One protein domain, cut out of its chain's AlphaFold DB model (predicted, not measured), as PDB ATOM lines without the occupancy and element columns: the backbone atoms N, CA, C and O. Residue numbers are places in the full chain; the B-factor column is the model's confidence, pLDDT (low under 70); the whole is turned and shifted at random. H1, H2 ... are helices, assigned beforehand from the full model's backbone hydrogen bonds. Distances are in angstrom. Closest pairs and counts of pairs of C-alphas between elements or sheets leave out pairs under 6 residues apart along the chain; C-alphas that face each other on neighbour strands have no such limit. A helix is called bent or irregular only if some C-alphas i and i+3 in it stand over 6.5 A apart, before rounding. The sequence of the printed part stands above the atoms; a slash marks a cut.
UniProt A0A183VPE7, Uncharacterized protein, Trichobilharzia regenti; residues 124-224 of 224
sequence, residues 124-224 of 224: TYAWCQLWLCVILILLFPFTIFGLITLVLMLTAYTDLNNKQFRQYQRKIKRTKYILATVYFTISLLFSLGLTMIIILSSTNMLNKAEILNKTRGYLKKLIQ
ATOM      1  N   THR A 124      -5.176  51.703 -37.847       65.81
ATOM      2  CA  THR A 124      -5.586  50.846 -38.973       65.81
ATOM      3  C   THR A 124      -4.606  50.926 -40.140       65.81
ATOM      4  O   THR A 124      -4.273  49.896 -40.725       65.81
ATOM      5  N   TYR A 125      -4.078  52.116 -40.443       63.81
ATOM      6  CA  TYR A 125      -3.089  52.283 -41.511       63.81
ATOM      7  C   TYR A 125      -1.758  51.590 -41.183       63.81
ATOM      8  O   TYR A 125      -1.231  50.850 -42.013       63.81
ATOM      9  N   ALA A 126      -1.258  51.746 -39.952       68.19
ATOM     10  CA  ALA A 126      -0.034  51.086 -39.499       68.19
ATOM     11  C   ALA A 126      -0.169  49.553 -39.497       68.19
ATOM     12  O   ALA A 126       0.750  48.852 -39.921       68.19
ATOM     13  N   TRP A 127      -1.329  49.027 -39.088       69.12
ATOM     14  CA  TRP A 127      -1.609  47.590 -39.133       69.12
ATOM     15  C   TRP A 127      -1.670  47.047 -40.563       69.12
ATOM     16  O   TRP A 127      -1.097  45.997 -40.846       69.12
ATOM     17  N   CYS A 128      -2.321  47.765 -41.481       74.31
ATOM     18  CA  CYS A 128      -2.414  47.353 -42.881       74.31
ATOM     19  C   CYS A 128      -1.032  47.359 -43.562       74.31
ATOM     20  O   CYS A 128      -0.675  46.431 -44.286       74.31
ATOM     21  N   GLN A 129      -0.206  48.360 -43.245       71.75
ATOM     22  CA  GLN A 129       1.170  48.466 -43.728       71.75
ATOM     23  C   GLN A 129       2.073  47.346 -43.174       71.75
ATOM     24  O   GLN A 129       2.960  46.864 -43.880       71.75
ATOM     25  N   LEU A 130       1.807  46.879 -41.947       73.88
ATOM     26  CA  LEU A 130       2.479  45.732 -41.332       73.88
ATOM     27  C   LEU A 130       2.122  44.419 -42.028       73.88
ATOM     28  O   LEU A 130       3.026  43.679 -42.415       73.88
ATOM     29  N   TRP A 131       0.838  44.175 -42.290       75.94
ATOM     30  CA  TRP A 131       0.402  43.001 -43.052       75.94
ATOM     31  C   TRP A 131       0.948  42.984 -44.481       75.94
ATOM     32  O   TRP A 131       1.436  41.949 -44.928       75.94
ATOM     33  N   LEU A 132       0.942  44.124 -45.177       70.81
ATOM     34  CA  LEU A 132       1.519  44.225 -46.520       70.81
ATOM     35  C   LEU A 132       3.021  43.919 -46.527       70.81
ATOM     36  O   LEU A 132       3.483  43.198 -47.409       70.81
ATOM     37  N   CYS A 133       3.777  44.393 -45.530       66.69
ATOM     38  CA  CYS A 133       5.199  44.063 -45.406       66.69
ATOM     39  C   CYS A 133       5.425  42.571 -45.137       66.69
ATOM     40  O   CYS A 133       6.314  41.975 -45.740       66.69
ATOM     41  N   VAL A 134       4.614  41.951 -44.274       70.75
ATOM     42  CA  VAL A 134       4.700  40.509 -43.991       70.75
ATOM     43  C   VAL A 134       4.419  39.689 -45.251       70.75
ATOM     44  O   VAL A 134       5.172  38.766 -45.550       70.75
ATOM     45  N   ILE A 135       3.395  40.057 -46.028       71.69
ATOM     46  CA  ILE A 135       3.059  39.398 -47.299       71.69
ATOM     47  C   ILE A 135       4.204  39.541 -48.312       71.69
ATOM     48  O   ILE A 135       4.575  38.564 -48.960       71.69
ATOM     49  N   LEU A 136       4.811  40.728 -48.416       64.44
ATOM     50  CA  LEU A 136       5.962  40.984 -49.292       64.44
ATOM     51  C   LEU A 136       7.205  40.176 -48.892       64.44
ATOM     52  O   LEU A 136       7.886  39.638 -49.765       64.44
ATOM     53  N   ILE A 137       7.477  40.045 -47.591       67.31
ATOM     54  CA  ILE A 137       8.574  39.219 -47.065       67.31
ATOM     55  C   ILE A 137       8.318  37.732 -47.348       67.31
ATOM     56  O   ILE A 137       9.255  37.006 -47.672       67.31
ATOM     57  N   LEU A 138       7.060  37.281 -47.276       63.44
ATOM     58  CA  LEU A 138       6.682  35.899 -47.583       63.44
ATOM     59  C   LEU A 138       6.822  35.568 -49.076       63.44
ATOM     60  O   LEU A 138       7.239  34.467 -49.427       63.44
ATOM     61  N   LEU A 139       6.467  36.515 -49.950       61.50
ATOM     62  CA  LEU A 139       6.533  36.359 -51.407       61.50
ATOM     63  C   LEU A 139       7.962  36.452 -51.947       61.50
ATOM     64  O   LEU A 139       8.297  35.766 -52.912       61.50
ATOM     65  N   PHE A 140       8.811  37.277 -51.331       62.50
ATOM     66  CA  PHE A 140      10.171  37.523 -51.808       62.50
ATOM     67  C   PHE A 140      11.231  37.438 -50.699       62.50
ATOM     68  O   PHE A 140      11.978  38.402 -50.494       62.50
ATOM     69  N   PRO A 141      11.376  36.279 -50.030       59.50
ATOM     70  CA  PRO A 141      12.277  36.125 -48.886       59.50
ATOM     71  C   PRO A 141      13.762  36.340 -49.227       59.50
ATOM     72  O   PRO A 141      14.556  36.613 -48.333       59.50
ATOM     73  N   PHE A 142      14.141  36.263 -50.511       56.84
ATOM     74  CA  PHE A 142      15.535  36.355 -50.978       56.84
ATOM     75  C   PHE A 142      15.837  37.539 -51.893       56.84
ATOM     76  O   PHE A 142      16.954  37.656 -52.392       56.84
ATOM     77  N   THR A 143      14.875  38.432 -52.136       64.38
ATOM     78  CA  THR A 143      15.187  39.642 -52.906       64.38
ATOM     79  C   THR A 143      15.765  40.707 -51.984       64.38
ATOM     80  O   THR A 143      15.352  40.846 -50.832       64.38
ATOM     81  N   ILE A 144      16.691  41.510 -52.509       63.38
ATOM     82  CA  ILE A 144      17.251  42.682 -51.817       63.38
ATOM     83  C   ILE A 144      16.119  43.586 -51.286       63.38
ATOM     84  O   ILE A 144      16.214  44.130 -50.187       63.38
ATOM     85  N   PHE A 145      14.998  43.663 -52.011       54.09
ATOM     86  CA  PHE A 145      13.794  44.385 -51.596       54.09
ATOM     87  C   PHE A 145      13.119  43.801 -50.344       54.09
ATOM     88  O   PHE A 145      12.669  44.570 -49.495       54.09
ATOM     89  N   GLY A 146      13.094  42.476 -50.173       64.38
ATOM     90  CA  GLY A 146      12.587  41.825 -48.959       64.38
ATOM     91  C   GLY A 146      13.415  42.181 -47.719       64.38
ATOM     92  O   GLY A 146      12.858  42.552 -46.685       64.38
ATOM     93  N   LEU A 147      14.746  42.182 -47.851       63.38
ATOM     94  CA  LEU A 147      15.669  42.593 -46.784       63.38
ATOM     95  C   LEU A 147      15.522  44.079 -46.420       63.38
ATOM     96  O   LEU A 147      15.437  44.410 -45.240       63.38
ATOM     97  N   ILE A 148      15.432  44.971 -47.413       69.25
ATOM     98  CA  ILE A 148      15.231  46.414 -47.183       69.25
ATOM     99  C   ILE A 148      13.901  46.669 -46.462       69.25
ATOM    100  O   ILE A 148      13.849  47.450 -45.508       69.25
ATOM    101  N   THR A 149      12.834  45.980 -46.876       66.94
ATOM    102  CA  THR A 149      11.504  46.102 -46.261       66.94
ATOM    103  C   THR A 149      11.525  45.633 -44.807       66.94
ATOM    104  O   THR A 149      10.962  46.297 -43.939       66.94
ATOM    105  N   LEU A 150      12.237  44.540 -44.514       68.56
ATOM    106  CA  LEU A 150      12.394  44.020 -43.158       68.56
ATOM    107  C   LEU A 150      13.165  44.995 -42.258       68.56
ATOM    108  O   LEU A 150      12.740  45.251 -41.133       68.56
ATOM    109  N   VAL A 151      14.243  45.604 -42.762       73.06
ATOM    110  CA  VAL A 151      15.015  46.621 -42.024       73.06
ATOM    111  C   VAL A 151      14.170  47.869 -41.747       73.06
ATOM    112  O   VAL A 151      14.166  48.365 -40.618       73.06
ATOM    113  N   LEU A 152      13.412  48.359 -42.734       70.94
ATOM    114  CA  LEU A 152      12.498  49.495 -42.562       70.94
ATOM    115  C   LEU A 152      11.400  49.199 -41.533       70.94
ATOM    116  O   LEU A 152      11.142  50.034 -40.667       70.94
ATOM    117  N   MET A 153      10.805  48.001 -41.569       70.44
ATOM    118  CA  MET A 153       9.812  47.559 -40.582       70.44
ATOM    119  C   MET A 153      10.399  47.487 -39.177       70.44
ATOM    120  O   MET A 153       9.812  48.008 -38.228       70.44
ATOM    121  N   LEU A 154      11.589  46.896 -39.040       73.31
ATOM    122  CA  LEU A 154      12.271  46.801 -37.757       73.31
ATOM    123  C   LEU A 154      12.587  48.198 -37.215       73.31
ATOM    124  O   LEU A 154      12.362  48.463 -36.038       73.31
ATOM    125  N   THR A 155      13.026  49.118 -38.073       71.12
ATOM    126  CA  THR A 155      13.325  50.508 -37.699       71.12
ATOM    127  C   THR A 155      12.062  51.248 -37.262       71.12
ATOM    128  O   THR A 155      12.055  51.844 -36.186       71.12
ATOM    129  N   ALA A 156      10.967  51.141 -38.020       69.56
ATOM    130  CA  ALA A 156       9.687  51.760 -37.684       69.56
ATOM    131  C   ALA A 156       9.110  51.212 -36.369       69.56
ATOM    132  O   ALA A 156       8.706  51.986 -35.504       69.56
ATOM    133  N   TYR A 157       9.143  49.892 -36.165       68.19
ATOM    134  CA  TYR A 157       8.706  49.251 -34.922       68.19
ATOM    135  C   TYR A 157       9.550  49.698 -33.719       68.19
ATOM    136  O   TYR A 157       9.043  49.970 -32.627       68.19
ATOM    137  N   THR A 158      10.862  49.823 -33.932       67.19
ATOM    138  CA  THR A 158      11.815  50.282 -32.918       67.19
ATOM    139  C   THR A 158      11.562  51.738 -32.525       67.19
ATOM    140  O   THR A 158      11.699  52.076 -31.344       67.19
ATOM    141  N   ASP A 159      11.182  52.578 -33.488       66.81
ATOM    142  CA  ASP A 159      10.930  54.005 -33.294       66.81
ATOM    143  C   ASP A 159       9.567  54.271 -32.630       66.81
ATOM    144  O   ASP A 159       9.461  55.081 -31.703       66.81
ATOM    145  N   LEU A 160       8.543  53.491 -33.001       64.12
ATOM    146  CA  LEU A 160       7.216  53.529 -32.377       64.12
ATOM    147  C   LEU A 160       7.292  53.161 -30.887       64.12
ATOM    148  O   LEU A 160       6.751  53.867 -30.033       64.12
ATOM    149  N   ASN A 161       8.066  52.122 -30.557       60.62
ATOM    150  CA  ASN A 161       8.306  51.726 -29.171       60.62
ATOM    151  C   ASN A 161       9.237  52.706 -28.427       60.62
ATOM    152  O   ASN A 161       9.065  52.941 -27.232       60.62
ATOM    153  N   ASN A 162      10.190  53.365 -29.090       60.12
ATOM    154  CA  ASN A 162      11.096  54.313 -28.421       60.12
ATOM    155  C   ASN A 162      10.370  55.484 -27.731       60.12
ATOM    156  O   ASN A 162      10.868  55.999 -26.725       60.12
ATOM    157  N   LYS A 163       9.194  55.895 -28.230       56.91
ATOM    158  CA  LYS A 163       8.392  56.964 -27.610       56.91
ATOM    159  C   LYS A 163       7.730  56.539 -26.297       56.91
ATOM    160  O   LYS A 163       7.670  57.360 -25.386       56.91
ATOM    161  N   GLN A 164       7.309  55.280 -26.158       56.53
ATOM    162  CA  GLN A 164       6.748  54.770 -24.899       56.53
ATOM    163  C   GLN A 164       7.822  54.340 -23.884       56.53
ATOM    164  O   GLN A 164       7.581  54.350 -22.682       56.53
ATOM    165  N   PHE A 165       9.038  54.025 -24.340       52.62
ATOM    166  CA  PHE A 165      10.042  53.335 -23.520       52.62
ATOM    167  C   PHE A 165      11.189  54.203 -22.965       52.62
ATOM    168  O   PHE A 165      12.181  53.658 -22.464       52.62
ATOM    169  N   ARG A 166      11.080  55.545 -22.961       55.72
ATOM    170  CA  ARG A 166      12.120  56.433 -22.376       55.72
ATOM    171  C   ARG A 166      12.441  56.149 -20.899       55.72
ATOM    172  O   ARG A 166      13.521  56.525 -20.456       55.72
ATOM    173  N   GLN A 167      11.578  55.451 -20.159       55.62
ATOM    174  CA  GLN A 167      11.811  55.098 -18.752       55.62
ATOM    175  C   GLN A 167      12.596  53.784 -18.525       55.62
ATOM    176  O   GLN A 167      13.099  53.575 -17.427       55.62
ATOM    177  N   TYR A 168      12.797  52.928 -19.541       56.53
ATOM    178  CA  TYR A 168      13.397  51.579 -19.381       56.53
ATOM    179  C   TYR A 168      14.662  51.335 -20.236       56.53
ATOM    180  O   TYR A 168      15.016  50.199 -20.571       56.53
ATOM    181  N   GLN A 169      15.384  52.400 -20.594       55.62
ATOM    182  CA  GLN A 169      16.418  52.388 -21.640       55.62
ATOM    183  C   GLN A 169      17.585  51.391 -21.478       55.62
ATOM    184  O   GLN A 169      18.194  51.024 -22.484       55.62
ATOM    185  N   ARG A 170      17.928  50.930 -20.268       56.28
ATOM    186  CA  ARG A 170      19.105  50.052 -20.085       56.28
ATOM    187  C   ARG A 170      18.827  48.572 -20.365       56.28
ATOM    188  O   ARG A 170      19.699  47.900 -20.909       56.28
ATOM    189  N   LYS A 171      17.625  48.064 -20.066       55.41
ATOM    190  CA  LYS A 171      17.286  46.643 -20.299       55.41
ATOM    191  C   LYS A 171      16.902  46.359 -21.760       55.41
ATOM    192  O   LYS A 171      17.201  45.290 -22.277       55.41
ATOM    193  N   ILE A 172      16.348  47.349 -22.460       56.94
ATOM    194  CA  ILE A 172      15.772  47.186 -23.807       56.94
ATOM    195  C   ILE A 172      16.817  47.051 -24.919       56.94
ATOM    196  O   ILE A 172      16.550  46.382 -25.918       56.94
ATOM    197  N   LYS A 173      18.016  47.634 -24.771       60.31
ATOM    198  CA  LYS A 173      19.076  47.467 -25.782       60.31
ATOM    199  C   LYS A 173      19.417  45.988 -25.972       60.31
ATOM    200  O   LYS A 173      19.468  45.528 -27.105       60.31
ATOM    201  N   ARG A 174      19.549  45.229 -24.877       61.00
ATOM    202  CA  ARG A 174      19.822  43.783 -24.935       61.00
ATOM    203  C   ARG A 174      18.690  43.020 -25.617       61.00
ATOM    204  O   ARG A 174      18.967  42.212 -26.492       61.00
ATOM    205  N   THR A 175      17.434  43.326 -25.295       62.78
ATOM    206  CA  THR A 175      16.275  42.654 -25.904       62.78
ATOM    207  C   THR A 175      16.180  42.902 -27.411       62.78
ATOM    208  O   THR A 175      15.884  41.973 -28.152       62.78
ATOM    209  N   LYS A 176      16.492  44.117 -27.885       68.12
ATOM    210  CA  LYS A 176      16.516  44.433 -29.325       68.12
ATOM    211  C   LYS A 176      17.589  43.634 -30.070       68.12
ATOM    212  O   LYS A 176      17.292  43.078 -31.120       68.12
ATOM    213  N   TYR A 177      18.797  43.533 -29.509       73.12
ATOM    214  CA  TYR A 177      19.860  42.718 -30.105       73.12
ATOM    215  C   TYR A 177      19.512  41.234 -30.097       73.12
ATOM    216  O   TYR A 177      19.663  40.585 -31.119       73.12
ATOM    217  N   ILE A 178      18.982  40.708 -28.990       72.25
ATOM    218  CA  ILE A 178      18.568  39.301 -28.905       72.25
ATOM    219  C   ILE A 178      17.494  38.999 -29.951       72.25
ATOM    220  O   ILE A 178      17.609  38.015 -30.673       72.25
ATOM    221  N   LEU A 179      16.486  39.863 -30.076       72.81
ATOM    222  CA  LEU A 179      15.416  39.674 -31.048       72.81
ATOM    223  C   LEU A 179      15.957  39.707 -32.486       72.81
ATOM    224  O   LEU A 179      15.633  38.828 -33.277       72.81
ATOM    225  N   ALA A 180      16.835  40.663 -32.806       73.56
ATOM    226  CA  ALA A 180      17.487  40.736 -34.113       73.56
ATOM    227  C   ALA A 180      18.339  39.490 -34.407       73.56
ATOM    228  O   ALA A 180      18.247  38.937 -35.501       73.56
ATOM    229  N   THR A 181      19.113  39.010 -33.430       76.00
ATOM    230  CA  THR A 181      19.924  37.793 -33.567       76.00
ATOM    231  C   THR A 181      19.052  36.564 -33.800       76.00
ATOM    232  O   THR A 181      19.381  35.761 -34.665       76.00
ATOM    233  N   VAL A 182      17.930  36.429 -33.085       75.88
ATOM    234  CA  VAL A 182      16.982  35.316 -33.265       75.88
ATOM    235  C   VAL A 182      16.344  35.352 -34.654       75.88
ATOM    236  O   VAL A 182      16.271  34.325 -35.325       75.88
ATOM    237  N   TYR A 183      15.922  36.525 -35.130       78.88
ATOM    238  CA  TYR A 183      15.398  36.647 -36.493       78.88
ATOM    239  C   TYR A 183      16.456  36.314 -37.548       78.88
ATOM    240  O   TYR A 183      16.155  35.617 -38.518       78.88
ATOM    241  N   PHE A 184      17.694  36.767 -37.348       80.56
ATOM    242  CA  PHE A 184      18.799  36.485 -38.257       80.56
ATOM    243  C   PHE A 184      19.124  34.988 -38.318       80.56
ATOM    244  O   PHE A 184      19.244  34.435 -39.409       80.56
ATOM    245  N   THR A 185      19.210  34.307 -37.174       71.62
ATOM    246  CA  THR A 185      19.501  32.867 -37.137       71.62
ATOM    247  C   THR A 185      18.378  32.038 -37.750       71.62
ATOM    248  O   THR A 185      18.666  31.124 -38.520       71.62
ATOM    249  N   ILE A 186      17.110  32.374 -37.492       78.19
ATOM    250  CA  ILE A 186      15.968  31.694 -38.123       78.19
ATOM    251  C   ILE A 186      15.994  31.897 -39.642       78.19
ATOM    252  O   ILE A 186      15.843  30.932 -40.390       78.19
ATOM    253  N   SER A 187      16.227  33.127 -40.109       78.12
ATOM    254  CA  SER A 187      16.319  33.432 -41.542       78.12
ATOM    255  C   SER A 187      17.456  32.661 -42.220       78.12
ATOM    256  O   SER A 187      17.258  32.082 -43.291       78.12
ATOM    257  N   LEU A 188      18.617  32.570 -41.566       79.25
ATOM    258  CA  LEU A 188      19.778  31.839 -42.069       79.25
ATOM    259  C   LEU A 188      19.522  30.326 -42.147       79.25
ATOM    260  O   LEU A 188      19.841  29.703 -43.157       79.25
ATOM    261  N   LEU A 189      18.885  29.739 -41.129       79.00
ATOM    262  CA  LEU A 189      18.489  28.325 -41.144       79.00
ATOM    263  C   LEU A 189      17.473  28.027 -42.252       79.00
ATOM    264  O   LEU A 189      17.599  27.021 -42.949       79.00
ATOM    265  N   PHE A 190      16.496  28.914 -42.454       80.19
ATOM    266  CA  PHE A 190      15.496  28.754 -43.508       80.19
ATOM    267  C   PHE A 190      16.122  28.853 -44.905       80.19
ATOM    268  O   PHE A 190      15.792  28.071 -45.795       80.19
ATOM    269  N   SER A 191      17.078  29.771 -45.082       78.75
ATOM    270  CA  SER A 191      17.868  29.896 -46.309       78.75
ATOM    271  C   SER A 191      18.670  28.640 -46.607       78.75
ATOM    272  O   SER A 191      18.545  28.098 -47.705       78.75
ATOM    273  N   LEU A 192      19.409  28.128 -45.618       78.00
ATOM    274  CA  LEU A 192      20.173  26.890 -45.758       78.00
ATOM    275  C   LEU A 192      19.268  25.704 -46.110       78.00
ATOM    276  O   LEU A 192      19.575  24.951 -47.039       78.00
ATOM    277  N   GLY A 193      18.121  25.577 -45.437       82.62
ATOM    278  CA  GLY A 193      17.128  24.540 -45.720       82.62
ATOM    279  C   GLY A 193      16.615  24.593 -47.159       82.62
ATOM    280  O   GLY A 193      16.628  23.580 -47.857       82.62
ATOM    281  N   LEU A 194      16.237  25.778 -47.644       80.88
ATOM    282  CA  LEU A 194      15.775  25.954 -49.023       80.88
ATOM    283  C   LEU A 194      16.878  25.676 -50.048       80.88
ATOM    284  O   LEU A 194      16.615  24.992 -51.035       80.88
ATOM    285  N   THR A 195      18.115  26.125 -49.811       82.00
ATOM    286  CA  THR A 195      19.235  25.789 -50.704       82.00
ATOM    287  C   THR A 195      19.487  24.286 -50.764       82.00
ATOM    288  O   THR A 195      19.686  23.756 -51.853       82.00
ATOM    289  N   MET A 196      19.394  23.573 -49.638       81.81
ATOM    290  CA  MET A 196      19.535  22.115 -49.619       81.81
ATOM    291  C   MET A 196      18.405  21.420 -50.378       81.81
ATOM    292  O   MET A 196      18.674  20.498 -51.142       81.81
ATOM    293  N   ILE A 197      17.159  21.889 -50.249       81.75
ATOM    294  CA  ILE A 197      16.019  21.363 -51.020       81.75
ATOM    295  C   ILE A 197      16.227  21.584 -52.525       81.75
ATOM    296  O   ILE A 197      15.985  20.674 -53.318       81.75
ATOM    297  N   ILE A 198      16.701  22.766 -52.931       83.94
ATOM    298  CA  ILE A 198      16.982  23.078 -54.340       83.94
ATOM    299  C   ILE A 198      18.101  22.181 -54.876       83.94
ATOM    300  O   ILE A 198      17.943  21.587 -55.943       83.94
ATOM    301  N   ILE A 199      19.197  22.027 -54.127       83.50
ATOM    302  CA  ILE A 199      20.310  21.148 -54.504       83.50
ATOM    303  C   ILE A 199      19.809  19.707 -54.639       83.50
ATOM    304  O   ILE A 199      20.019  19.095 -55.684       83.50
ATOM    305  N   LEU A 200      19.071  19.189 -53.654       81.31
ATOM    306  CA  LEU A 200      18.539  17.823 -53.666       81.31
ATOM    307  C   LEU A 200      17.538  17.588 -54.812       81.31
ATOM    308  O   LEU A 200      17.482  16.508 -55.400       81.31
ATOM    309  N   SER A 201      16.751  18.604 -55.163       79.69
ATOM    310  CA  SER A 201      15.846  18.556 -56.316       79.69
ATOM    311  C   SER A 201      16.623  18.542 -57.639       79.69
ATOM    312  O   SER A 201      16.325  17.749 -58.533       79.69
ATOM    313  N   SER A 202      17.674  19.360 -57.746       78.56
ATOM    314  CA  SER A 202      18.511  19.446 -58.948       78.56
ATOM    315  C   SER A 202      19.310  18.166 -59.210       78.56
ATOM    316  O   SER A 202      19.363  17.699 -60.348       78.56
ATOM    317  N   THR A 203      19.853  17.532 -58.167       80.31
ATOM    318  CA  THR A 203      20.581  16.262 -58.290       80.31
ATOM    319  C   THR A 203      19.648  15.119 -58.680       80.31
ATOM    320  O   THR A 203      19.993  14.302 -59.535       80.31
ATOM    321  N   ASN A 204      18.421  15.098 -58.151       78.75
ATOM    322  CA  ASN A 204      17.397  14.138 -58.567       78.75
ATOM    323  C   ASN A 204      16.963  14.323 -60.031       78.75
ATOM    324  O   ASN A 204      16.739  13.334 -60.731       78.75
ATOM    325  N   MET A 205      16.860  15.565 -60.513       75.31
ATOM    326  CA  MET A 205      16.568  15.852 -61.924       75.31
ATOM    327  C   MET A 205      17.712  15.402 -62.846       75.31
ATOM    328  O   MET A 205      17.450  14.794 -63.884       75.31
ATOM    329  N   LEU A 206      18.969  15.634 -62.451       75.38
ATOM    330  CA  LEU A 206      20.153  15.195 -63.199       75.38
ATOM    331  C   LEU A 206      20.238  13.665 -63.300       75.38
ATOM    332  O   LEU A 206      20.406  13.138 -64.398       75.38
ATOM    333  N   ASN A 207      20.014  12.946 -62.194       77.88
ATOM    334  CA  ASN A 207      19.997  11.480 -62.197       77.88
ATOM    335  C   ASN A 207      18.890  10.915 -63.099       77.88
ATOM    336  O   ASN A 207      19.118   9.972 -63.857       77.88
ATOM    337  N   LYS A 208      17.689  11.511 -63.074       75.62
ATOM    338  CA  LYS A 208      16.597  11.110 -63.976       75.62
ATOM    339  C   LYS A 208      16.940  11.371 -65.445       75.62
ATOM    340  O   LYS A 208      16.626  10.533 -66.289       75.62
ATOM    341  N   ALA A 209      17.598  12.489 -65.754       78.00
ATOM    342  CA  ALA A 209      18.015  12.821 -67.114       78.00
ATOM    343  C   ALA A 209      19.091  11.860 -67.653       78.00
ATOM    344  O   ALA A 209      19.025  11.452 -68.815       78.00
ATOM    345  N   GLU A 210      20.049  11.446 -66.817       80.81
ATOM    346  CA  GLU A 210      21.079  10.477 -67.209       80.81
ATOM    347  C   GLU A 210      20.478   9.096 -67.505       80.81
ATOM    348  O   GLU A 210      20.803   8.480 -68.526       80.81
ATOM    349  N   ILE A 211      19.549   8.638 -66.658       80.06
ATOM    350  CA  ILE A 211      18.836   7.373 -66.870       80.06
ATOM    351  C   ILE A 211      18.076   7.415 -68.197       80.06
ATOM    352  O   ILE A 211      18.195   6.473 -68.977       80.06
ATOM    353  N   LEU A 212      17.367   8.512 -68.487       81.56
ATOM    354  CA  LEU A 212      16.599   8.682 -69.725       81.56
ATOM    355  C   LEU A 212      17.494   8.671 -70.978       81.56
ATOM    356  O   LEU A 212      17.139   8.084 -72.000       81.56
ATOM    357  N   ASN A 213      18.675   9.293 -70.903       81.56
ATOM    358  CA  ASN A 213      19.648   9.286 -71.998       81.56
ATOM    359  C   ASN A 213      20.243   7.891 -72.232       81.56
ATOM    360  O   ASN A 213      20.387   7.479 -73.387       81.56
ATOM    361  N   LYS A 214      20.524   7.132 -71.164       81.50
ATOM    362  CA  LYS A 214      20.964   5.733 -71.271       81.50
ATOM    363  C   LYS A 214      19.889   4.858 -71.919       81.50
ATOM    364  O   LYS A 214      20.198   4.161 -72.884       81.50
ATOM    365  N   THR A 215      18.626   4.931 -71.483       82.25
ATOM    366  CA  THR A 215      17.526   4.162 -72.106       82.25
ATOM    367  C   THR A 215      17.321   4.522 -73.570       82.25
ATOM    368  O   THR A 215      17.128   3.626 -74.388       82.25
ATOM    369  N   ARG A 216      17.435   5.803 -73.943       83.31
ATOM    370  CA  ARG A 216      17.326   6.234 -75.347       83.31
ATOM    371  C   ARG A 216      18.453   5.671 -76.222       83.31
ATOM    372  O   ARG A 216      18.214   5.330 -77.380       83.31
ATOM    373  N   GLY A 217      19.661   5.539 -75.668       83.06
ATOM    374  CA  GLY A 217      20.799   4.886 -76.323       83.06
ATOM    375  C   GLY A 217      20.584   3.387 -76.544       83.06
ATOM    376  O   GLY A 217      20.851   2.890 -77.638       83.06
ATOM    377  N   TYR A 218      20.042   2.678 -75.547       85.69
ATOM    378  CA  TYR A 218      19.681   1.262 -75.687       85.69
ATOM    379  C   TYR A 218      18.566   1.047 -76.715       85.69
ATOM    380  O   TYR A 218      18.683   0.154 -77.546       85.69
ATOM    381  N   LEU A 219      17.538   1.904 -76.725       82.12
ATOM    382  CA  LEU A 219      16.444   1.817 -77.696       82.12
ATOM    383  C   LEU A 219      16.937   2.020 -79.138       82.12
ATOM    384  O   LEU A 219      16.521   1.301 -80.038       82.12
ATOM    385  N   LYS A 220      17.864   2.966 -79.356       81.38
ATOM    386  CA  LYS A 220      18.490   3.189 -80.671       81.38
ATOM    387  C   LYS A 220      19.266   1.970 -81.170       81.38
ATOM    388  O   LYS A 220      19.189   1.670 -82.352       81.38
ATOM    389  N   LYS A 221      19.986   1.277 -80.280       81.69
ATOM    390  CA  LYS A 221      20.710   0.040 -80.619       81.69
ATOM    391  C   LYS A 221      19.789  -1.143 -80.927       81.69
ATOM    392  O   LYS A 221      20.239  -2.076 -81.562       81.69
ATOM    393  N   LEU A 222      18.547  -1.118 -80.445       83.81
ATOM    394  CA  LEU A 222      17.573  -2.198 -80.622       83.81
ATOM    395  C   LEU A 222      16.781  -2.085 -81.937       83.81
ATOM    396  O   LEU A 222      16.139  -3.045 -82.343       83.81
ATOM    397  N   ILE A 223      16.786  -0.903 -82.559       87.56
ATOM    398  CA  ILE A 223      16.066  -0.601 -83.809       87.56
ATOM    399  C   ILE A 223      16.967  -0.771 -85.051       87.56
ATOM    400  O   ILE A 223      16.445  -0.891 -86.157       87.56
ATOM    401  N   GLN A 224      18.295  -0.760 -84.880       77.19
ATOM    402  CA  GLN A 224      19.276  -1.068 -85.933       77.19
ATOM    403  C   GLN A 224      19.536  -2.568 -86.019       77.19
ATOM    404  O   GLN A 224      19.739  -3.034 -87.159       77.19
TER     405      GLN A 224
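This is residues 124 to 224 of the 224 residues of an uncharacterized protein of Trichobilharzia regenti (UniProt A0A183VPE7). One very long helix, H3, makes the length of this model, and a loose helical hairpin of two shorter helices, H1 and H2, sits near one end of it. The chain folds back twice, from H1 into H2 and from H2 into H3, and then H3 runs on far past the hairpin as an arm, with residues 192 to 224 sticking out on their own. The printed part has 101 residues with three named helices, H1, H2 and H3 in that order along the chain, and no named strand; the class is all helix. The whole is extended, with a radius of gyration of the C-alphas of 24.3 A and spans of 87 by 29 by 17 A, the outline of a rod.

Start at the first printed residue, Thr 124, whose C-alpha stands at (-5.586, 50.846, -38.973). From there H1 runs over residues 124 to 139, 16 residues, and its first and last C-alphas are 22.6 A apart. Read on past residues 140 to 143 and you reach H2, residues 144 to 164, 21 residues, which measures 31.3 A from its first to its last C-alpha. After residues 165 to 168, find C-alpha 169 at (16.418, 52.388, -21.640), where H3 begins. H3 holds 55 residues, 169 to 223, and is the longest helix. Its last C-alpha, that of Ile 223, is at (16.066, -0.601, -83.809), 81.7 A from its first. H3 is neither bent nor irregular, but only just: C-alphas 170 and 173 are 6.3 A apart.

Look first at H1 and H2, which form a helical hairpin. They touch, with 9 pairs of C-alphas within 8 A. The closest C-alphas of the two are those of Ile 137 and Gly 146, 5.1 A apart. The two helices run opposite ways at a shallow tilt of 31 degrees, and their centres are 11.9 A apart. H1 touches H2 with residues 130 to 137 alone, and H2 touches H1 with residues 146 to 153 alone. Turn next to H3, which touches no helix. H2 and H3 are near each other: no pair of their C-alphas is within 8 A, but only just, since the closest two are 8.3 A apart, and 5 pairs are within 10 A. H1 and H3 are apart. On the backbone N and O atoms, H1 has every O i to N i+4 pair within hydrogen-bond range, while H2 has 15 of 17 and H3 has 48 of 51.

The two C-alphas farthest apart in the domain are those of Gln 167 and Gln 224, 87.9 A apart. From the first printed C-alpha to the last, Thr 124 to Gln 224, the distance is 74.3 A, and Gln 224 is the chain's last residue. The printed part has no cut. The links from H1 to H2 and from H2 to H3 are both tight, with 4 residues each. Three stretches stand free: residues 163 to 171, of which 169 to 171 belong to H3; residues 181 to 186, within H3; and residues 192 to 224, of which 192 to 223 belong to H3. Without them the body has 53 residues, spans 31 by 30 by 14 A and has a radius of gyration of 12.2 A. The mean pLDDT of the printed part is 71.6, and it is 69 in H1, 66 in H2 and 77 in H3. You will find values under 70 at 41 residues, namely 124 to 127, 133, 136 to 150 and 156 to 176.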